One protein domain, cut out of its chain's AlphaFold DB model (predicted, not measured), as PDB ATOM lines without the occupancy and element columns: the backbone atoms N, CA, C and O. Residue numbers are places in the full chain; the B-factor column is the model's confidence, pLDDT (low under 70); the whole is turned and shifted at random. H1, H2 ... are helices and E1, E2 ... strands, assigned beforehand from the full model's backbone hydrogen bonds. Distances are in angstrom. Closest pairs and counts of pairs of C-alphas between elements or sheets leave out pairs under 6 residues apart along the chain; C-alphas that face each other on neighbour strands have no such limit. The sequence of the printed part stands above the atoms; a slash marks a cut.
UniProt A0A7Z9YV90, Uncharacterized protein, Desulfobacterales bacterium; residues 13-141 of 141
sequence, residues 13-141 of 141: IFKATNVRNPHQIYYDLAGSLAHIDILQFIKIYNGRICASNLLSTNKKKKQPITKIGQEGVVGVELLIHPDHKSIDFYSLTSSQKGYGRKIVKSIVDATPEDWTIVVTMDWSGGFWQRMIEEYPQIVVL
ATOM      1  N   ILE A  13     -15.542  49.503  57.161       89.44
ATOM      2  CA  ILE A  13     -16.657  48.901  56.428       89.44
ATOM      3  C   ILE A  13     -17.933  49.691  56.734       89.44
ATOM      4  O   ILE A  13     -18.369  49.809  57.878       89.44
ATOM      5  N   PHE A  14     -18.551  50.232  55.692       90.50
ATOM      6  CA  PHE A  14     -19.791  50.992  55.752       90.50
ATOM      7  C   PHE A  14     -20.900  50.259  55.003       90.50
ATOM      8  O   PHE A  14     -20.666  49.612  53.985       90.50
ATOM      9  N   LYS A  15     -22.144  50.466  55.429       91.88
ATOM     10  CA  LYS A  15     -23.331  50.025  54.693       91.88
ATOM     11  C   LYS A  15     -24.203  51.229  54.351       91.88
ATOM     12  O   LYS A  15     -24.417  52.100  55.194       91.88
ATOM     13  N   ALA A  16     -24.698  51.317  53.118       88.00
ATOM     14  CA  ALA A  16     -25.672  52.344  52.755       88.00
ATOM     15  C   ALA A  16     -27.003  52.132  53.508       88.00
ATOM     16  O   ALA A  16     -27.428  51.005  53.747       88.00
ATOM     17  N   THR A  17     -27.672  53.225  53.883       86.06
ATOM     18  CA  THR A  17     -28.857  53.200  54.765       86.06
ATOM     19  C   THR A  17     -30.047  52.431  54.190       86.06
ATOM     20  O   THR A  17     -30.869  51.920  54.942       86.06
ATOM     21  N   ASN A  18     -30.146  52.337  52.865       87.00
ATOM     22  CA  ASN A  18     -31.206  51.618  52.161       87.00
ATOM     23  C   ASN A  18     -30.930  50.114  51.988       87.00
ATOM     24  O   ASN A  18     -31.794  49.409  51.481       87.00
ATOM     25  N   VAL A  19     -29.762  49.613  52.400       88.88
ATOM     26  CA  VAL A  19     -29.424  48.187  52.306       88.88
ATOM     27  C   VAL A  19     -29.982  47.455  53.522       88.88
ATOM     28  O   VAL A  19     -29.461  47.567  54.641       88.88
ATOM     29  N   ARG A  20     -31.052  46.692  53.302       84.88
ATOM     30  CA  ARG A  20     -31.691  45.835  54.305       84.88
ATOM     31  C   ARG A  20     -31.332  44.385  53.989       84.88
ATOM     32  O   ARG A  20     -31.519  43.972  52.856       84.88
ATOM     33  N   ASN A  21     -30.803  43.666  54.979       86.69
ATOM     34  CA  ASN A  21     -30.486  42.233  54.911       86.69
ATOM     35  C   ASN A  21     -29.713  41.810  53.641       86.69
ATOM     36  O   ASN A  21     -30.238  41.029  52.850       86.69
ATOM     37  N   PRO A  22     -28.500  42.346  53.399       89.69
ATOM     38  CA  PRO A  22     -27.710  41.917  52.249       89.69
ATOM     39  C   PRO A  22     -27.333  40.434  52.380       89.69
ATOM     40  O   PRO A  22     -27.137  39.935  53.489       89.69
ATOM     41  N   HIS A  23     -27.225  39.750  51.241       95.19
ATOM     42  CA  HIS A  23     -26.777  38.359  51.168       95.19
ATOM     43  C   HIS A  23     -25.392  38.189  51.824       95.19
ATOM     44  O   HIS A  23     -24.570  39.105  51.751       95.19
ATOM     45  N   GLN A  24     -25.112  37.026  52.426       95.81
ATOM     46  CA  GLN A  24     -23.885  36.786  53.206       95.81
ATOM     47  C   GLN A  24     -22.602  37.095  52.416       95.81
ATOM     48  O   GLN A  24     -21.711  37.757  52.940       95.81
ATOM     49  N   ILE A  25     -22.591  36.770  51.119       97.44
ATOM     50  CA  ILE A  25     -21.486  37.076  50.197       97.44
ATOM     51  C   ILE A  25     -21.005  38.535  50.265       97.44
ATOM     52  O   ILE A  25     -19.821  38.810  50.114       97.44
ATOM     53  N   TYR A  26     -21.897  39.499  50.533       97.94
ATOM     54  CA  TYR A  26     -21.496  40.900  50.624       97.94
ATOM     55  C   TYR A  26     -20.552  41.144  51.804       97.94
ATOM     56  O   TYR A  26     -19.645  41.971  51.715       97.94
ATOM     57  N   TYR A  27     -20.790  40.451  52.916       97.19
ATOM     58  CA  TYR A  27     -19.960  40.534  54.108       97.19
ATOM     59  C   TYR A  27     -18.657  39.768  53.933       97.19
ATOM     60  O   TYR A  27     -17.621  40.285  54.337       97.19
ATOM     61  N   ASP A  28     -18.693  38.609  53.278       97.88
ATOM     62  CA  ASP A  28     -17.498  37.795  53.038       97.88
ATOM     63  C   ASP A  28     -16.507  38.543  52.135       97.88
ATOM     64  O   ASP A  28     -15.337  38.712  52.484       97.88
ATOM     65  N   LEU A  29     -16.996  39.123  51.032       98.31
ATOM     66  CA  LEU A  29     -16.187  39.945  50.129       98.31
ATOM     67  C   LEU A  29     -15.676  41.216  50.820       98.31
ATOM     68  O   LEU A  29     -14.500  41.558  50.700       98.31
ATOM     69  N   ALA A  30     -16.536  41.926  51.560       97.75
ATOM     70  CA  ALA A  30     -16.125  43.132  52.280       97.75
ATOM     71  C   ALA A  30     -15.084  42.830  53.370       97.75
ATOM     72  O   ALA A  30     -14.141  43.600  53.533       97.75
ATOM     73  N   GLY A  31     -15.243  41.723  54.097       97.25
ATOM     74  CA  GLY A  31     -14.300  41.262  55.111       97.25
ATOM     75  C   GLY A  31     -12.970  40.829  54.503       97.25
ATOM     76  O   GLY A  31     -11.917  41.203  55.010       97.25
ATOM     77  N   SER A  32     -12.993  40.125  53.371       97.75
ATOM     78  CA  SER A  32     -11.771  39.752  52.653       97.75
ATOM     79  C   SER A  32     -11.004  40.982  52.162       97.75
ATOM     80  O   SER A  32      -9.812  41.115  52.437       97.75
ATOM     81  N   LEU A  33     -11.699  41.941  51.536       97.94
ATOM     82  CA  LEU A  33     -11.100  43.199  51.077       97.94
ATOM     83  C   LEU A  33     -10.517  44.032  52.226       97.94
ATOM     84  O   LEU A  33      -9.545  44.757  52.022       97.94
ATOM     85  N   ALA A  34     -11.087  43.926  53.428       96.81
ATOM     86  CA  ALA A  34     -10.595  44.610  54.620       96.81
ATOM     87  C   ALA A  34      -9.197  44.114  55.037       96.81
ATOM     88  O   ALA A  34      -8.412  44.870  55.596       96.81
ATOM     89  N   HIS A  35      -8.810  42.883  54.706       95.88
ATOM     90  CA  HIS A  35      -7.456  42.405  55.000       95.88
ATOM     91  C   HIS A  35      -6.379  42.994  54.074       95.88
ATOM     92  O   HIS A  35      -5.188  42.771  54.296       95.88
ATOM     93  N   ILE A  36      -6.766  43.754  53.045       96.00
ATOM     94  CA  ILE A  36      -5.825  44.461  52.181       96.00
ATOM     95  C   ILE A  36      -5.494  45.809  52.825       96.00
ATOM     96  O   ILE A  36      -6.306  46.731  52.825       96.00
ATOM     97  N   ASP A  37      -4.262  45.926  53.308       92.12
ATOM     98  CA  ASP A  37      -3.696  47.059  54.047       92.12
ATOM     99  C   ASP A  37      -3.992  48.446  53.449       92.12
ATOM    100  O   ASP A  37      -4.263  49.397  54.183       92.12
ATOM    101  N   ILE A  38      -3.993  48.578  52.121       95.12
ATOM    102  CA  ILE A  38      -4.253  49.866  51.464       95.12
ATOM    103  C   ILE A  38      -5.745  50.230  51.361       95.12
ATOM    104  O   ILE A  38      -6.079  51.401  51.169       95.12
ATOM    105  N   LEU A  39      -6.662  49.262  51.462       96.50
ATOM    106  CA  LEU A  39      -8.098  49.484  51.273       96.50
ATOM    107  C   LEU A  39      -8.755  49.969  52.566       96.50
ATOM    108  O   LEU A  39      -9.376  49.222  53.314       96.50
ATOM    109  N   GLN A  40      -8.662  51.272  52.806       95.06
ATOM    110  CA  GLN A  40      -9.150  51.886  54.043       95.06
ATOM    111  C   GLN A  40     -10.672  52.067  54.096       95.06
ATOM    112  O   GLN A  40     -11.248  52.170  55.184       95.06
ATOM    113  N   PHE A  41     -11.338  52.147  52.942       96.69
ATOM    114  CA  PHE A  41     -12.759  52.469  52.858       96.69
ATOM    115  C   PHE A  41     -13.501  51.439  52.022       96.69
ATOM    116  O   PHE A  41     -13.342  51.396  50.806       96.69
ATOM    117  N   ILE A  42     -14.373  50.668  52.667       97.38
ATOM    118  CA  ILE A  42     -15.169  49.618  52.030       97.38
ATOM    119  C   ILE A  42     -16.633  49.940  52.258       97.38
ATOM    120  O   ILE A  42     -17.044  50.232  53.376       97.38
ATOM    121  N   LYS A  43     -17.447  49.931  51.208       96.69
ATOM    122  CA  LYS A  43     -18.854  50.301  51.312       96.69
ATOM    123  C   LYS A  43     -19.757  49.352  50.548       96.69
ATOM    124  O   LYS A  43     -19.649  49.228  49.332       96.69
ATOM    125  N   ILE A  44     -20.694  48.769  51.286       97.00
ATOM    126  CA  ILE A  44     -21.764  47.915  50.787       97.00
ATOM    127  C   ILE A  44     -22.947  48.795  50.367       97.00
ATOM    128  O   ILE A  44     -23.470  49.597  51.155       97.00
ATOM    129  N   TYR A  45     -23.378  48.631  49.121       95.19
ATOM    130  CA  TYR A  45     -24.584  49.222  48.548       95.19
ATOM    131  C   TYR A  45     -25.569  48.119  48.150       95.19
ATOM    132  O   TYR A  45     -25.275  46.933  48.256       95.19
ATOM    133  N   ASN A  46     -26.749  48.518  47.674       92.44
ATOM    134  CA  ASN A  46     -27.674  47.574  47.060       92.44
ATOM    135  C   ASN A  46     -27.114  47.157  45.693       92.44
ATOM    136  O   ASN A  46     -26.934  48.029  44.842       92.44
ATOM    137  N   GLY A  47     -26.800  45.873  45.511       95.06
ATOM    138  CA  GLY A  47     -26.275  45.332  44.253       95.06
ATOM    139  C   GLY A  47     -24.765  45.476  44.035       95.06
ATOM    140  O   GLY A  47     -24.274  45.006  43.016       95.06
ATOM    141  N   ARG A  48     -24.012  46.140  44.930       96.88
ATOM    142  CA  ARG A  48     -22.566  46.355  44.722       96.88
ATOM    143  C   ARG A  48     -21.747  46.599  45.986       96.88
ATOM    144  O   ARG A  48     -22.269  47.085  46.995       96.88
ATOM    145  N   ILE A  49     -20.438  46.379  45.884       97.94
ATOM    146  CA  ILE A  49     -19.421  46.792  46.864       97.94
ATOM    147  C   ILE A  49     -18.430  47.732  46.186       97.94
ATOM    148  O   ILE A  49     -17.981  47.467  45.077       97.94
ATOM    149  N   CYS A  50     -18.056  48.815  46.867       97.81
ATOM    150  CA  CYS A  50     -16.915  49.638  46.471       97.81
ATOM    151  C   CYS A  50     -15.870  49.618  47.582       97.81
ATOM    152  O   CYS A  50     -16.213  49.885  48.735       97.81
ATOM    153  N   ALA A  51     -14.607  49.387  47.243       98.06
ATOM    154  CA  ALA A  51     -13.486  49.501  48.164       98.06
ATOM    155  C   ALA A  51     -12.393  50.390  47.573       98.06
ATOM    156  O   ALA A  51     -12.166  50.371  46.365       98.06
ATOM    157  N   SER A  52     -11.747  51.208  48.402       97.75
ATOM    158  CA  SER A  52     -10.694  52.119  47.954       97.75
ATOM    159  C   SER A  52      -9.811  52.588  49.101       97.75
ATOM    160  O   SER A  52     -10.239  52.642  50.256       97.75
ATOM    161  N   ASN A  53      -8.603  53.016  48.756       96.38
ATOM    162  CA  ASN A  53      -7.733  53.779  49.639       96.38
ATOM    163  C   ASN A  53      -8.179  55.242  49.815       96.38
ATOM    164  O   ASN A  53      -7.758  55.889  50.768       96.38
ATOM    165  N   LEU A  54      -9.042  55.770  48.937       95.00
ATOM    166  CA  LEU A  54      -9.491  57.164  48.967       95.00
ATOM    167  C   LEU A  54     -11.019  57.296  48.928       95.00
ATOM    168  O   LEU A  54     -11.739  56.511  48.309       95.00
ATOM    169  N   LEU A  55     -11.523  58.362  49.557       93.44
ATOM    170  CA  LEU A  55     -12.918  58.790  49.467       93.44
ATOM    171  C   LEU A  55     -13.062  59.998  48.540       93.44
ATOM    172  O   LEU A  55     -12.229  60.899  48.528       93.44
ATOM    173  N   SER A  56     -14.191  60.077  47.840       89.56
ATOM    174  CA  SER A  56     -14.578  61.263  47.076       89.56
ATOM    175  C   SER A  56     -14.679  62.501  47.979       89.56
ATOM    176  O   SER A  56     -15.396  62.467  48.984       89.56
ATOM    177  N   THR A  57     -14.052  63.607  47.580       80.50
ATOM    178  CA  THR A  57     -14.053  64.885  48.316       80.50
ATOM    179  C   THR A  57     -15.274  65.759  48.013       80.50
ATOM    180  O   THR A  57     -15.819  66.384  48.915       80.50
ATOM    181  N   ASN A  58     -15.772  65.737  46.772       68.75
ATOM    182  CA  ASN A  58     -16.762  66.708  46.275       68.75
ATOM    183  C   ASN A  58     -18.236  66.264  46.364       68.75
ATOM    184  O   ASN A  58     -19.106  66.874  45.746       68.75
ATOM    185  N   LYS A  59     -18.560  65.189  47.093       65.44
ATOM    186  CA  LYS A  59     -19.937  64.666  47.180       65.44
ATOM    187  C   LYS A  59     -20.511  64.852  48.584       65.44
ATOM    188  O   LYS A  59     -19.860  64.492  49.561       65.44
ATOM    189  N   LYS A  60     -21.788  65.276  48.680       71.88
ATOM    190  CA  LYS A  60     -22.573  65.303  49.944       71.88
ATOM    191  C   LYS A  60     -22.502  63.972  50.712       71.88
ATOM    192  O   LYS A  60     -22.640  63.949  51.928       71.88
ATOM    193  N   LYS A  61     -22.291  62.858  50.002       75.75
ATOM    194  CA  LYS A  61     -22.014  61.536  50.572       75.75
ATOM    195  C   LYS A  61     -20.654  61.062  50.072       75.75
ATOM    196  O   LYS A  61     -20.510  60.814  48.878       75.75
ATOM    197  N   LYS A  62     -19.690  60.889  50.980       85.88
ATOM    198  CA  LYS A  62     -18.380  60.310  50.661       85.88
ATOM    199  C   LYS A  62     -18.537  58.865  50.161       85.88
ATOM    200  O   LYS A  62     -19.323  58.085  50.720       85.88
ATOM    201  N   GLN A  63     -17.828  58.524  49.089       91.69
ATOM    202  CA  GLN A  63     -17.830  57.197  48.463       91.69
ATOM    203  C   GLN A  63     -16.390  56.763  48.159       91.69
ATOM    204  O   GLN A  63     -15.603  57.632  47.778       91.69
ATOM    205  N   PRO A  64     -16.048  55.470  48.302       95.31
ATOM    206  CA  PRO A  64     -14.772  54.936  47.823       95.31
ATOM    207  C   PRO A  64     -14.570  55.248  46.334       95.31
ATOM    208  O   PRO A  64     -15.530  55.184  45.563       95.31
ATOM    209  N   ILE A  65     -13.354  55.630  45.940       94.25
ATOM    210  CA  ILE A  65     -13.020  55.973  44.551       94.25
ATOM    211  C   ILE A  65     -12.521  54.727  43.814       94.25
ATOM    212  O   ILE A  65     -11.545  54.107  44.221       94.25
ATOM    213  N   THR A  66     -13.161  54.397  42.696       93.44
ATOM    214  CA  THR A  66     -12.862  53.203  41.881       93.44
ATOM    215  C   THR A  66     -12.581  53.550  40.415       93.44
ATOM    216  O   THR A  66     -12.407  52.675  39.573       93.44
ATOM    217  N   LYS A  67     -12.506  54.848  40.092       89.31
ATOM    218  CA  LYS A  67     -12.298  55.327  38.725       89.31
ATOM    219  C   LYS A  67     -10.947  54.850  38.177       89.31
ATOM    220  O   LYS A  67      -9.897  55.136  38.752       89.31
ATOM    221  N   ILE A  68     -10.995  54.175  37.032       86.25
ATOM    222  CA  ILE A  68      -9.821  53.665  36.316       86.25
ATOM    223  C   ILE A  68      -8.916  54.826  35.882       86.25
ATOM    224  O   ILE A  68      -9.395  55.871  35.436       86.25
ATOM    225  N   GLY A  69      -7.603  54.640  36.042       83.12
ATOM    226  CA  GLY A  69      -6.577  55.589  35.595       83.12
ATOM    227  C   GLY A  69      -6.390  56.817  36.490       83.12
ATOM    228  O   GLY A  69      -5.597  57.692  36.155       83.12
ATOM    229  N   GLN A  70      -7.093  56.912  37.623       86.31
ATOM    230  CA  GLN A  70      -6.878  58.004  38.569       86.31
ATOM    231  C   GLN A  70      -5.590  57.779  39.377       86.31
ATOM    232  O   GLN A  70      -5.427  56.756  40.043       86.31
ATOM    233  N   GLU A  71      -4.692  58.762  39.342       89.31
ATOM    234  CA  GLU A  71      -3.424  58.725  40.069       89.31
ATOM    235  C   GLU A  71      -3.642  58.573  41.583       89.31
ATOM    236  O   GLU A  71      -4.583  59.123  42.160       89.31
ATOM    237  N   GLY A  72      -2.785  57.775  42.228       92.88
ATOM    238  CA  GLY A  72      -2.849  57.532  43.671       92.88
ATOM    239  C   GLY A  72      -4.027  56.666  44.139       92.88
ATOM    240  O   GLY A  72      -4.089  56.352  45.324       92.88
ATOM    241  N   VAL A  73      -4.921  56.223  43.247       95.31
ATOM    242  CA  VAL A  73      -6.065  55.379  43.618       95.31
ATOM    243  C   VAL A  73      -5.742  53.894  43.473       95.31
ATOM    244  O   VAL A  73      -5.345  53.418  42.409       95.31
ATOM    245  N   VAL A  74      -6.020  53.153  44.539       96.88
ATOM    246  CA  VAL A  74      -6.199  51.703  44.523       96.88
ATOM    247  C   VAL A  74      -7.630  51.425  44.957       96.88
ATOM    248  O   VAL A  74      -8.034  51.827  46.048       96.88
ATOM    249  N   GLY A  75      -8.414  50.769  44.108       97.12
ATOM    250  CA  GLY A  75      -9.818  50.520  44.397       97.12
ATOM    251  C   GLY A  75     -10.488  49.546  43.443       97.12
ATOM    252  O   GLY A  75      -9.995  49.264  42.351       97.12
ATOM    253  N   VAL A  76     -11.632  49.038  43.882       97.56
ATOM    254  CA  VAL A  76     -12.445  48.061  43.160       97.56
ATOM    255  C   VAL A  76     -13.925  48.343  43.360       97.56
ATOM    256  O   VAL A  76     -14.364  48.711  44.454       97.56
ATOM    257  N   GLU A  77     -14.693  48.161  42.296       97.69
ATOM    258  CA  GLU A  77     -16.145  48.100  42.328       97.69
ATOM    259  C   GLU A  77     -16.614  46.747  41.805       97.69
ATOM    260  O   GLU A  77     -16.263  46.359  40.692       97.69
ATOM    261  N   LEU A  78     -17.417  46.067  42.619       98.19
ATOM    262  CA  LEU A  78     -18.010  44.772  42.310       98.19
ATOM    263  C   LEU A  78     -19.518  44.923  42.192       98.19
ATOM    264  O   LEU A  78     -20.125  45.453  43.125       98.19
ATOM    265  N   LEU A  79     -20.119  44.423  41.116       97.81
ATOM    266  CA  LEU A  79     -21.560  44.164  41.073       97.81
ATOM    267  C   LEU A  79     -21.798  42.741  41.556       97.81
ATOM    268  O   LEU A  79     -21.013  41.847  41.261       97.81
ATOM    269  N   ILE A  80     -22.838  42.540  42.354       97.81
ATOM    270  CA  ILE A  80     -23.103  41.250  42.984       97.81
ATOM    271  C   ILE A  80     -24.528  40.848  42.649       97.81
ATOM    272  O   ILE A  80     -25.477  41.565  42.983       97.81
ATOM    273  N   HIS A  81     -24.661  39.668  42.051       96.81
ATOM    274  CA  HIS A  81     -25.920  39.095  41.603       96.81
ATOM    275  C   HIS A  81     -26.166  37.761  42.318       96.81
ATOM    276  O   HIS A  81     -25.887  36.704  41.750       96.81
ATOM    277  N   PRO A  82     -26.688  37.767  43.563       96.00
ATOM    278  CA  PRO A  82     -26.886  36.531  44.319       96.00
ATOM    279  C   PRO A  82     -27.790  35.518  43.614       96.00
ATOM    280  O   PRO A  82     -27.492  34.329  43.631       96.00
ATOM    281  N   ASP A  83     -28.832  35.994  42.928       95.75
ATOM    282  CA  ASP A  83     -29.781  35.143  42.196       95.75
ATOM    283  C   ASP A  83     -29.135  34.411  41.007       95.75
ATOM    284  O   ASP A  83     -29.613  33.361  40.583       95.75
ATOM    285  N   HIS A  84     -28.028  34.949  40.486       96.25
ATOM    286  CA  HIS A  84     -27.252  34.368  39.388       96.25
ATOM    287  C   HIS A  84     -25.917  33.774  39.851       96.25
ATOM    288  O   HIS A  84     -25.158  33.289  39.017       96.25
ATOM    289  N   LYS A  85     -25.626  33.823  41.160       97.31
ATOM    290  CA  LYS A  85     -24.334  33.446  41.751       97.31
ATOM    291  C   LYS A  85     -23.148  34.036  40.980       97.31
ATOM    292  O   LYS A  85     -22.187  33.337  40.669       97.31
ATOM    293  N   SER A  86     -23.229  35.324  40.641       97.38
ATOM    294  CA  SER A  86     -22.159  36.014  39.916       97.38
ATOM    295  C   SER A  86     -21.671  37.274  40.624       97.38
ATOM    296  O   SER A  86     -22.420  37.957  41.337       97.38
ATOM    297  N   ILE A  87     -20.381  37.554  40.436       98.19
ATOM    298  CA  ILE A  87     -19.706  38.768  40.892       98.19
ATOM    299  C   ILE A  87     -18.983  39.378  39.699       98.19
ATOM    300  O   ILE A  87     -18.068  38.765  39.153       98.19
ATOM    301  N   ASP A  88     -19.330  40.608  39.349       97.44
ATOM    302  CA  ASP A  88     -18.771  41.275  38.183       97.44
ATOM    303  C   ASP A  88     -17.765  42.336  38.634       97.44
ATOM    304  O   ASP A  88     -18.090  43.238  39.416       97.44
ATOM    305  N   PHE A  89     -16.547  42.281  38.102       96.81
ATOM    306  CA  PHE A  89     -15.583  43.369  38.216       96.81
ATOM    307  C   PHE A  89     -16.012  44.533  37.320       96.81
ATOM    308  O   PHE A  89     -15.624  44.623  36.157       96.81
ATOM    309  N   TYR A  90     -16.786  45.462  37.881       94.75
ATOM    310  CA  TYR A  90     -17.198  46.676  37.175       94.75
ATOM    311  C   TYR A  90     -16.033  47.644  36.971       94.75
ATOM    312  O   TYR A  90     -15.898  48.274  35.925       94.75
ATOM    313  N   SER A  91     -15.179  47.782  37.986       94.31
ATOM    314  CA  SER A  91     -13.922  48.512  37.844       94.31
ATOM    315  C   SER A  91     -12.868  47.978  38.798       94.31
ATOM    316  O   SER A  91     -13.156  47.624  39.940       94.31
ATOM    317  N   LEU A  92     -11.626  47.961  38.326       94.56
ATOM    318  CA  LEU A  92     -10.439  47.687  39.119       94.56
ATOM    319  C   LEU A  92      -9.374  48.706  38.721       94.56
ATOM    320  O   LEU A  92      -9.015  48.818  37.552       94.56
ATOM    321  N   THR A  93      -8.877  49.460  39.693       93.06
ATOM    322  CA  THR A  93      -7.821  50.451  39.490       93.06
ATOM    323  C   THR A  93      -6.736  50.259  40.535       93.06
ATOM    324  O   THR A  93      -7.014  49.995  41.705       93.06
ATOM    325  N   SER A  94      -5.482  50.350  40.109       91.19
ATOM    326  CA  SER A  94      -4.337  50.121  40.980       91.19
ATOM    327  C   SER A  94      -3.168  50.974  40.517       91.19
ATOM    328  O   SER A  94      -2.366  50.543  39.692       91.19
ATOM    329  N   SER A  95      -3.048  52.179  41.069       89.19
ATOM    330  CA  SER A  95      -1.897  53.063  40.839       89.19
ATOM    331  C   SER A  95      -0.589  52.514  41.424       89.19
ATOM    332  O   SER A  95       0.494  52.955  41.046       89.19
ATOM    333  N   GLN A  96      -0.674  51.537  42.333       91.19
ATOM    334  CA  GLN A  96       0.470  50.900  42.972       91.19
ATOM    335  C   GLN A  96       0.608  49.436  42.535       91.19
ATOM    336  O   GLN A  96      -0.359  48.671  42.523       91.19
ATOM    337  N   LYS A  97       1.831  49.032  42.171       90.50
ATOM    338  CA  LYS A  97       2.130  47.686  41.664       90.50
ATOM    339  C   LYS A  97       1.746  46.605  42.685       90.50
ATOM    340  O   LYS A  97       2.019  46.733  43.873       90.50
ATOM    341  N   GLY A  98       1.147  45.519  42.197       93.69
ATOM    342  CA  GLY A  98       0.814  44.327  42.986       93.69
ATOM    343  C   GLY A  98      -0.570  44.345  43.640       93.69
ATOM    344  O   GLY A  98      -1.141  43.275  43.840       93.69
ATOM    345  N   TYR A  99      -1.160  45.515  43.901       95.81
ATOM    346  CA  TYR A  99      -2.462  45.581  44.573       95.81
ATOM    347  C   TYR A  99      -3.626  45.080  43.725       95.81
ATOM    348  O   TYR A  99      -4.489  44.401  44.268       95.81
ATOM    349  N   GLY A 100      -3.619  45.300  42.407       95.31
ATOM    350  CA  GLY A 100      -4.624  44.707  41.516       95.31
ATOM    351  C   GLY A 100      -4.724  43.184  41.680       95.31
ATOM    352  O   GLY A 100      -5.811  42.651  41.875       95.31
ATOM    353  N   ARG A 101      -3.579  42.488  41.726       96.56
ATOM    354  CA  ARG A 101      -3.531  41.034  41.953       96.56
ATOM    355  C   ARG A 101      -3.962  40.645  43.370       96.56
ATOM    356  O   ARG A 101      -4.689  39.672  43.520       96.56
ATOM    357  N   LYS A 102      -3.546  41.397  44.400       97.56
ATOM    358  CA  LYS A 102      -3.996  41.168  45.789       97.56
ATOM    359  C   LYS A 102      -5.520  41.271  45.910       97.56
ATOM    360  O   LYS A 102      -6.127  40.439  46.572       97.56
ATOM    361  N   ILE A 103      -6.121  42.265  45.251       98.00
ATOM    362  CA  ILE A 103      -7.572  42.456  45.211       98.00
ATOM    363  C   ILE A 103      -8.245  41.264  44.539       98.00
ATOM    364  O   ILE A 103      -9.124  40.665  45.146       98.00
ATOM    365  N   VAL A 104      -7.812  40.884  43.332       97.75
ATOM    366  CA  VAL A 104      -8.392  39.733  42.618       97.75
ATOM    367  C   VAL A 104      -8.313  38.469  43.467       97.75
ATOM    368  O   VAL A 104      -9.334  37.820  43.664       97.75
ATOM    369  N   LYS A 105      -7.146  38.173  44.050       98.06
ATOM    370  CA  LYS A 105      -6.977  37.013  44.931       98.06
ATOM    371  C   LYS A 105      -7.936  37.050  46.124       98.06
ATOM    372  O   LYS A 105      -8.588  36.058  46.406       98.06
ATOM    373  N   SER A 106      -8.042  38.190  46.805       98.12
ATOM    374  CA  SER A 106      -8.932  38.359  47.960       98.12
ATOM    375  C   SER A 106     -10.401  38.109  47.605       98.12
ATOM    376  O   SER A 106     -11.120  37.488  48.387       98.12
ATOM    377  N   ILE A 107     -10.838  38.551  46.423       98.38
ATOM    378  CA  ILE A 107     -12.188  38.275  45.924       98.38
ATOM    379  C   ILE A 107     -12.358  36.799  45.587       98.38
ATOM    380  O   ILE A 107     -13.342  36.209  46.017       98.38
ATOM    381  N   VAL A 108     -11.400  36.196  44.882       98.12
ATOM    382  CA  VAL A 108     -11.425  34.769  44.540       98.12
ATOM    383  C   VAL A 108     -11.516  33.901  45.794       98.12
ATOM    384  O   VAL A 108     -12.444  33.107  45.896       98.12
ATOM    385  N   ASP A 109     -10.633  34.111  46.773       97.75
ATOM    386  CA  ASP A 109     -10.581  33.332  48.020       97.75
ATOM    387  C   ASP A 109     -11.881  33.427  48.845       97.75
ATOM    388  O   ASP A 109     -12.198  32.525  49.616       97.75
ATOM    389  N   ALA A 110     -12.612  34.540  48.730       97.88
ATOM    390  CA  ALA A 110     -13.858  34.786  49.457       97.88
ATOM    391  C   ALA A 110     -15.117  34.423  48.659       97.88
ATOM    392  O   ALA A 110     -16.227  34.533  49.180       97.88
ATOM    393  N   THR A 111     -14.959  34.034  47.394       98.00
ATOM    394  CA  THR A 111     -16.067  33.660  46.520       98.00
ATOM    395  C   THR A 111     -16.282  32.147  46.607       98.00
ATOM    396  O   THR A 111     -15.325  31.402  46.411       98.00
ATOM    397  N   PRO A 112     -17.507  31.667  46.892       97.00
ATOM    398  CA  PRO A 112     -17.797  30.237  46.877       97.00
ATOM    399  C   PRO A 112     -17.505  29.612  45.507       97.00
ATOM    400  O   PRO A 112     -17.699  30.250  44.476       97.00
ATOM    401  N   GLU A 113     -17.082  28.348  45.491       94.38
ATOM    402  CA  GLU A 113     -16.666  27.650  44.261       94.38
ATOM    403  C   GLU A 113     -17.780  27.531  43.207       94.38
ATOM    404  O   GLU A 113     -17.499  27.411  42.018       94.38
ATOM    405  N   ASP A 114     -19.049  27.571  43.625       95.62
ATOM    406  CA  ASP A 114     -20.215  27.503  42.743       95.62
ATOM    407  C   ASP A 114     -20.654  28.871  42.185       95.62
ATOM    408  O   ASP A 114     -21.733  28.977  41.595       95.62
ATOM    409  N   TRP A 115     -19.845  29.916  42.387       97.56
ATOM    410  CA  TRP A 115     -20.072  31.260  41.861       97.56
ATOM    411  C   TRP A 115     -19.105  31.588  40.727       97.56
ATOM    412  O   TRP A 115     -17.933  31.214  40.741       97.56
ATOM    413  N   THR A 116     -19.587  32.375  39.770       96.88
ATOM    414  CA  THR A 116     -18.784  32.847  38.638       96.88
ATOM    415  C   THR A 116     -18.285  34.262  38.895       96.88
ATOM    416  O   THR A 116     -19.061  35.152  39.253       96.88
ATOM    417  N   ILE A 117     -16.997  34.503  38.653       97.94
ATOM    418  CA  ILE A 117     -16.430  35.852  38.658       97.94
ATOM    419  C   ILE A 117     -16.339  36.343  37.218       97.94
ATOM    420  O   ILE A 117     -15.702  35.710  36.383       97.94
ATOM    421  N   VAL A 118     -16.957  37.481  36.924       97.00
ATOM    422  CA  VAL A 118     -17.094  38.010  35.567       97.00
ATOM    423  C   VAL A 118     -16.264  39.277  35.395       97.00
ATOM    424  O   VAL A 118     -16.260  40.172  36.240       97.00
ATOM    425  N   VAL A 119     -15.586  39.380  34.257       94.31
ATOM    426  CA  VAL A 119     -14.917  40.594  33.788       94.31
ATOM    427  C   VAL A 119     -15.507  40.941  32.428       94.31
ATOM    428  O   VAL A 119     -15.166  40.326  31.425       94.31
ATOM    429  N   THR A 120     -16.411  41.917  32.385       82.50
ATOM    430  CA  THR A 120     -17.131  42.263  31.145       82.50
ATOM    431  C   THR A 120     -16.291  43.100  30.182       82.50
ATOM    432  O   THR A 120     -16.584  43.160  28.996       82.50
ATOM    433  N   MET A 121     -15.289  43.831  30.685       79.81
ATOM    434  CA  MET A 121     -14.467  44.727  29.869       79.81
ATOM    435  C   MET A 121     -13.022  44.754  30.371       79.81
ATOM    436  O   MET A 121     -12.741  45.200  31.486       79.81
ATOM    437  N   ASP A 122     -12.089  44.321  29.521       82.06
ATOM    438  CA  ASP A 122     -10.654  44.383  29.791       82.06
ATOM    439  C   ASP A 122     -10.023  45.655  29.200       82.06
ATOM    440  O   ASP A 122      -9.725  45.746  28.011       82.06
ATOM    441  N   TRP A 123      -9.777  46.645  30.059       80.56
ATOM    442  CA  TRP A 123      -8.982  47.844  29.741       80.56
ATOM    443  C   TRP A 123      -7.585  47.817  30.368       80.56
ATOM    444  O   TRP A 123      -6.915  48.841  30.483       80.56
ATOM    445  N   SER A 124      -7.166  46.646  30.833       80.44
ATOM    446  CA  SER A 124      -5.980  46.467  31.664       80.44
ATOM    447  C   SER A 124      -4.713  46.163  30.859       80.44
ATOM    448  O   SER A 124      -3.616  46.193  31.416       80.44
ATOM    449  N   GLY A 125      -4.851  45.890  29.555       81.25
ATOM    450  CA  GLY A 125      -3.727  45.685  28.642       81.25
ATOM    451  C   GLY A 125      -2.926  44.416  28.937       81.25
ATOM    452  O   GLY A 125      -1.697  44.462  28.934       81.25
ATOM    453  N   GLY A 126      -3.595  43.294  29.225       87.31
ATOM    454  CA  GLY A 126      -2.921  42.013  29.477       87.31
ATOM    455  C   GLY A 126      -3.037  41.487  30.912       87.31
ATOM    456  O   GLY A 126      -2.543  40.397  31.204       87.31
ATOM    457  N   PHE A 127      -3.604  42.257  31.851       92.00
ATOM    458  CA  PHE A 127      -3.657  41.833  33.253       92.00
ATOM    459  C   PHE A 127      -4.688  40.724  33.476       92.00
ATOM    460  O   PHE A 127      -4.357  39.744  34.141       92.00
ATOM    461  N   TRP A 128      -5.886  40.823  32.896       93.56
ATOM    462  CA  TRP A 128      -6.923  39.805  33.089       93.56
ATOM    463  C   TRP A 128      -6.570  38.464  32.446       93.56
ATOM    464  O   TRP A 128      -6.885  37.434  33.031       93.56
ATOM    465  N   GLN A 129      -5.816  38.456  31.342       91.81
ATOM    466  CA  GLN A 129      -5.285  37.234  30.720       91.81
ATOM    467  C   GLN A 129      -4.402  36.446  31.699       91.81
ATOM    468  O   GLN A 129      -4.502  35.231  31.785       91.81
ATOM    469  N   ARG A 130      -3.596  37.135  32.517       92.69
ATOM    470  CA  ARG A 130      -2.809  36.473  33.570       92.69
ATOM    471  C   ARG A 130      -3.676  35.987  34.728       92.69
ATOM    472  O   ARG A 130      -3.353  34.989  35.354       92.69
ATOM    473  N   MET A 131      -4.748  36.707  35.058       95.38
ATOM    474  CA  MET A 131      -5.630  36.310  36.160       95.38
ATOM    475  C   MET A 131      -6.458  35.070  35.813       95.38
ATOM    476  O   MET A 131      -6.630  34.228  36.684       95.38
ATOM    477  N   ILE A 132      -6.911  34.907  34.566       94.50
ATOM    478  CA  ILE A 132      -7.652  33.701  34.150       94.50
ATOM    479  C   ILE A 132      -6.773  32.443  34.101       94.50
ATOM    480  O   ILE A 132      -7.265  31.351  34.361       94.50
ATOM    481  N   GLU A 133      -5.472  32.582  33.820       93.12
ATOM    482  CA  GLU A 133      -4.517  31.464  33.892       93.12
ATOM    483  C   GLU A 133      -4.344  30.957  35.333       93.12
ATOM    484  O   GLU A 133      -4.121  29.769  35.559       93.12
ATOM    485  N   GLU A 134      -4.451  31.857  36.312       94.62
ATOM    486  CA  GLU A 134      -4.266  31.552  37.733       94.62
ATOM    487  C   GLU A 134      -5.566  31.161  38.447       94.62
ATOM    488  O   GLU A 134      -5.530  30.389  39.404       94.62
ATOM    489  N   TYR A 135      -6.704  31.694  38.001       94.75
ATOM    490  CA  TYR A 135      -8.003  31.544  38.653       94.75
ATOM    491  C   TYR A 135      -9.074  31.136  37.628       94.75
ATOM    492  O   TYR A 135      -9.737  32.003  37.054       94.75
ATOM    493  N   PRO A 136      -9.306  29.823  37.431       88.94
ATOM    494  CA  PRO A 136     -10.251  29.310  36.432       88.94
ATOM    495  C   PRO A 136     -11.712  29.749  36.625       88.94
ATOM    496  O   PRO A 136     -12.504  29.672  35.692       88.94
ATOM    497  N   GLN A 137     -12.080  30.211  37.825       92.56
ATOM    498  CA  GLN A 137     -13.409  30.759  38.135       92.56
ATOM    499  C   GLN A 137     -13.668  32.149  37.527       92.56
ATOM    500  O   GLN A 137     -14.793  32.649  37.586       92.56
ATOM    501  N   ILE A 138     -12.624  32.802  37.004       95.94
ATOM    502  CA  ILE A 138     -12.728  34.098  36.340       95.94
ATOM    503  C   ILE A 138     -13.040  33.873  34.865       95.94
ATOM    504  O   ILE A 138     -12.284  33.227  34.142       95.94
ATOM    505  N   VAL A 139     -14.126  34.482  34.404       94.06
ATOM    506  CA  VAL A 139     -14.539  34.502  33.003       94.06
ATOM    507  C   VAL A 139     -14.449  35.933  32.488       94.06
ATOM    508  O   VAL A 139     -15.008  36.856  33.082       94.06
ATOM    509  N   VAL A 140     -13.749  36.117  31.371       89.94
ATOM    510  CA  VAL A 140     -13.744  37.376  30.616       89.94
ATOM    511  C   VAL A 140     -14.756  37.237  29.482       89.94
ATOM    512  O   VAL A 140     -14.680  36.264  28.729       89.94
ATOM    513  N   LEU A 141     -15.708  38.169  29.401       84.50
ATOM    514  CA  LEU A 141     -16.757  38.204  28.373       84.50
ATOM    515  C   LEU A 141     -16.446  39.226  27.276       84.50
ATOM    516  O   LEU A 141     -15.793  40.247  27.589       84.50
TER     517      LEU A 141
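AT A GLANCE: This is residues 13 to 141 of the 141 residues of an uncharacterized protein of Desulfobacterales bacterium (UniProt A0A7Z9YV90). A twisted sheet of seven strands has two helices, H1 and H2, side by side over one face, and a small third helix, H3, near its E7 end. E4 and E5, the two longest strands, lie in the middle of the sheet, and a long loop with no named element, residues 53 to 73, joins E3 to E4, its C-alphas 9 to 23 A from the mean of all C-alphas. The printed part has 129 residues with three named helices and seven named strands, in the order E1 H1 E2 E3 E4 E5 H2 E6 H3 E7. The sheet is mixed, with the order E1 E2 E3 E4 E5 E6 E7, and the class is mixed, helices and strands. The whole is compact, with a radius of gyration of the C-alphas of 13.8 A, and its outline is rounded, spanning 41 by 34 by 24 A.

IN THESE COORDINATES: In the sheet, E4 is residues 74 to 81, 23.6 A from first to last C-alpha, and E5 is residues 86 to 94, 22.8 A, with a bend of 54 degrees at residue 90. E3 is residues 48 to 52, 13.6 A, and E2 residues 41 to 45, 13.0 A. E1 is residues 13 to 15, beginning at C-alpha 13 at (-16.657, 48.901, 56.428). E6 is residues 116 to 119, 9.9 A, and E7 is residues 138 to 140, ending at C-alpha 140 at (-13.744, 37.376, 30.616). H1 is residues 24 to 34, 15.5 A. H2, the longest helix, is residues 99 to 110, 16.4 A, beginning at C-alpha 99 at (-2.462, 45.581, 44.573). H3 is residues 127 to 134, 11.2 A.

HOW THE PARTS SIT: E2, E3, E4 and E5 form a meander, each strand the antiparallel neighbour of the one before, and each successive pair is a hairpin. N 43 and O 50 are 2.8 A apart between E2 and E3, N 49 and O 78 are 2.9 A apart between E3 and E4, and N 77 and O 91 are 2.9 A apart between E4 and E5, each within hydrogen-bond range. The remaining neighbour pairs are parallel: E1 and E2 with N 14 and O 42 at 2.8 A, E5 and E6 with N 89 and O 118 at 2.8 A, and E6 and E7 with N 139 and O 117 at 2.8 A. E1 and E7 are the edge strands. There are three strand-helix-strand units, two parallel neighbour strands with a helix between: E1, H1, E2 with a left-handed crossover, and E5, H2, E6 and E6, H3, E7 with right-handed ones. With H1, H2 and H3 on one face of the sheet, the arrangement is two layers. H1 is over E2 and E3 at a height over the sheet of 8.3 A and runs along the strands, at 6 degrees to E2 on the local plane; the closest C-alphas of H1 and E2 are those of Ala 30 and Ile 42, 6.6 A apart. H2 is over E5 at a height over the sheet of 7.8 A and runs along the strands, at 10 degrees to E5 on the local plane; their closest C-alphas are those of Ser 94 and Gly 100, 5.4 A apart. H1 and H2 touch, closest at the C-alphas of Ser 32 and Ser 106, 5.7 A apart, and run opposite ways at a shallow tilt of 34 degrees, only just short of steep. H3 is on the sheet, and its closest C-alphas to E7 are those of Ile 132 and Ile 138, 5.5 A apart. H2 and H3 are close but not clearly touching, with the C-alphas of Arg 101 and Met 131 7.8 A apart. H1 and H3 are apart. In H1, H2 and H3 every O i to N i+4 pair is within hydrogen-bond range.

THE WHOLE: The two C-alphas farthest apart are those of Lys 60 and Glu 133, 41.6 A. The printed part has no cut and ends at residue 141, the chain's last residue. The link from E3 to E4, 21 residues, is long. Mean pLDDT of the printed part is 92.9; residues 58 to 59 are under 70.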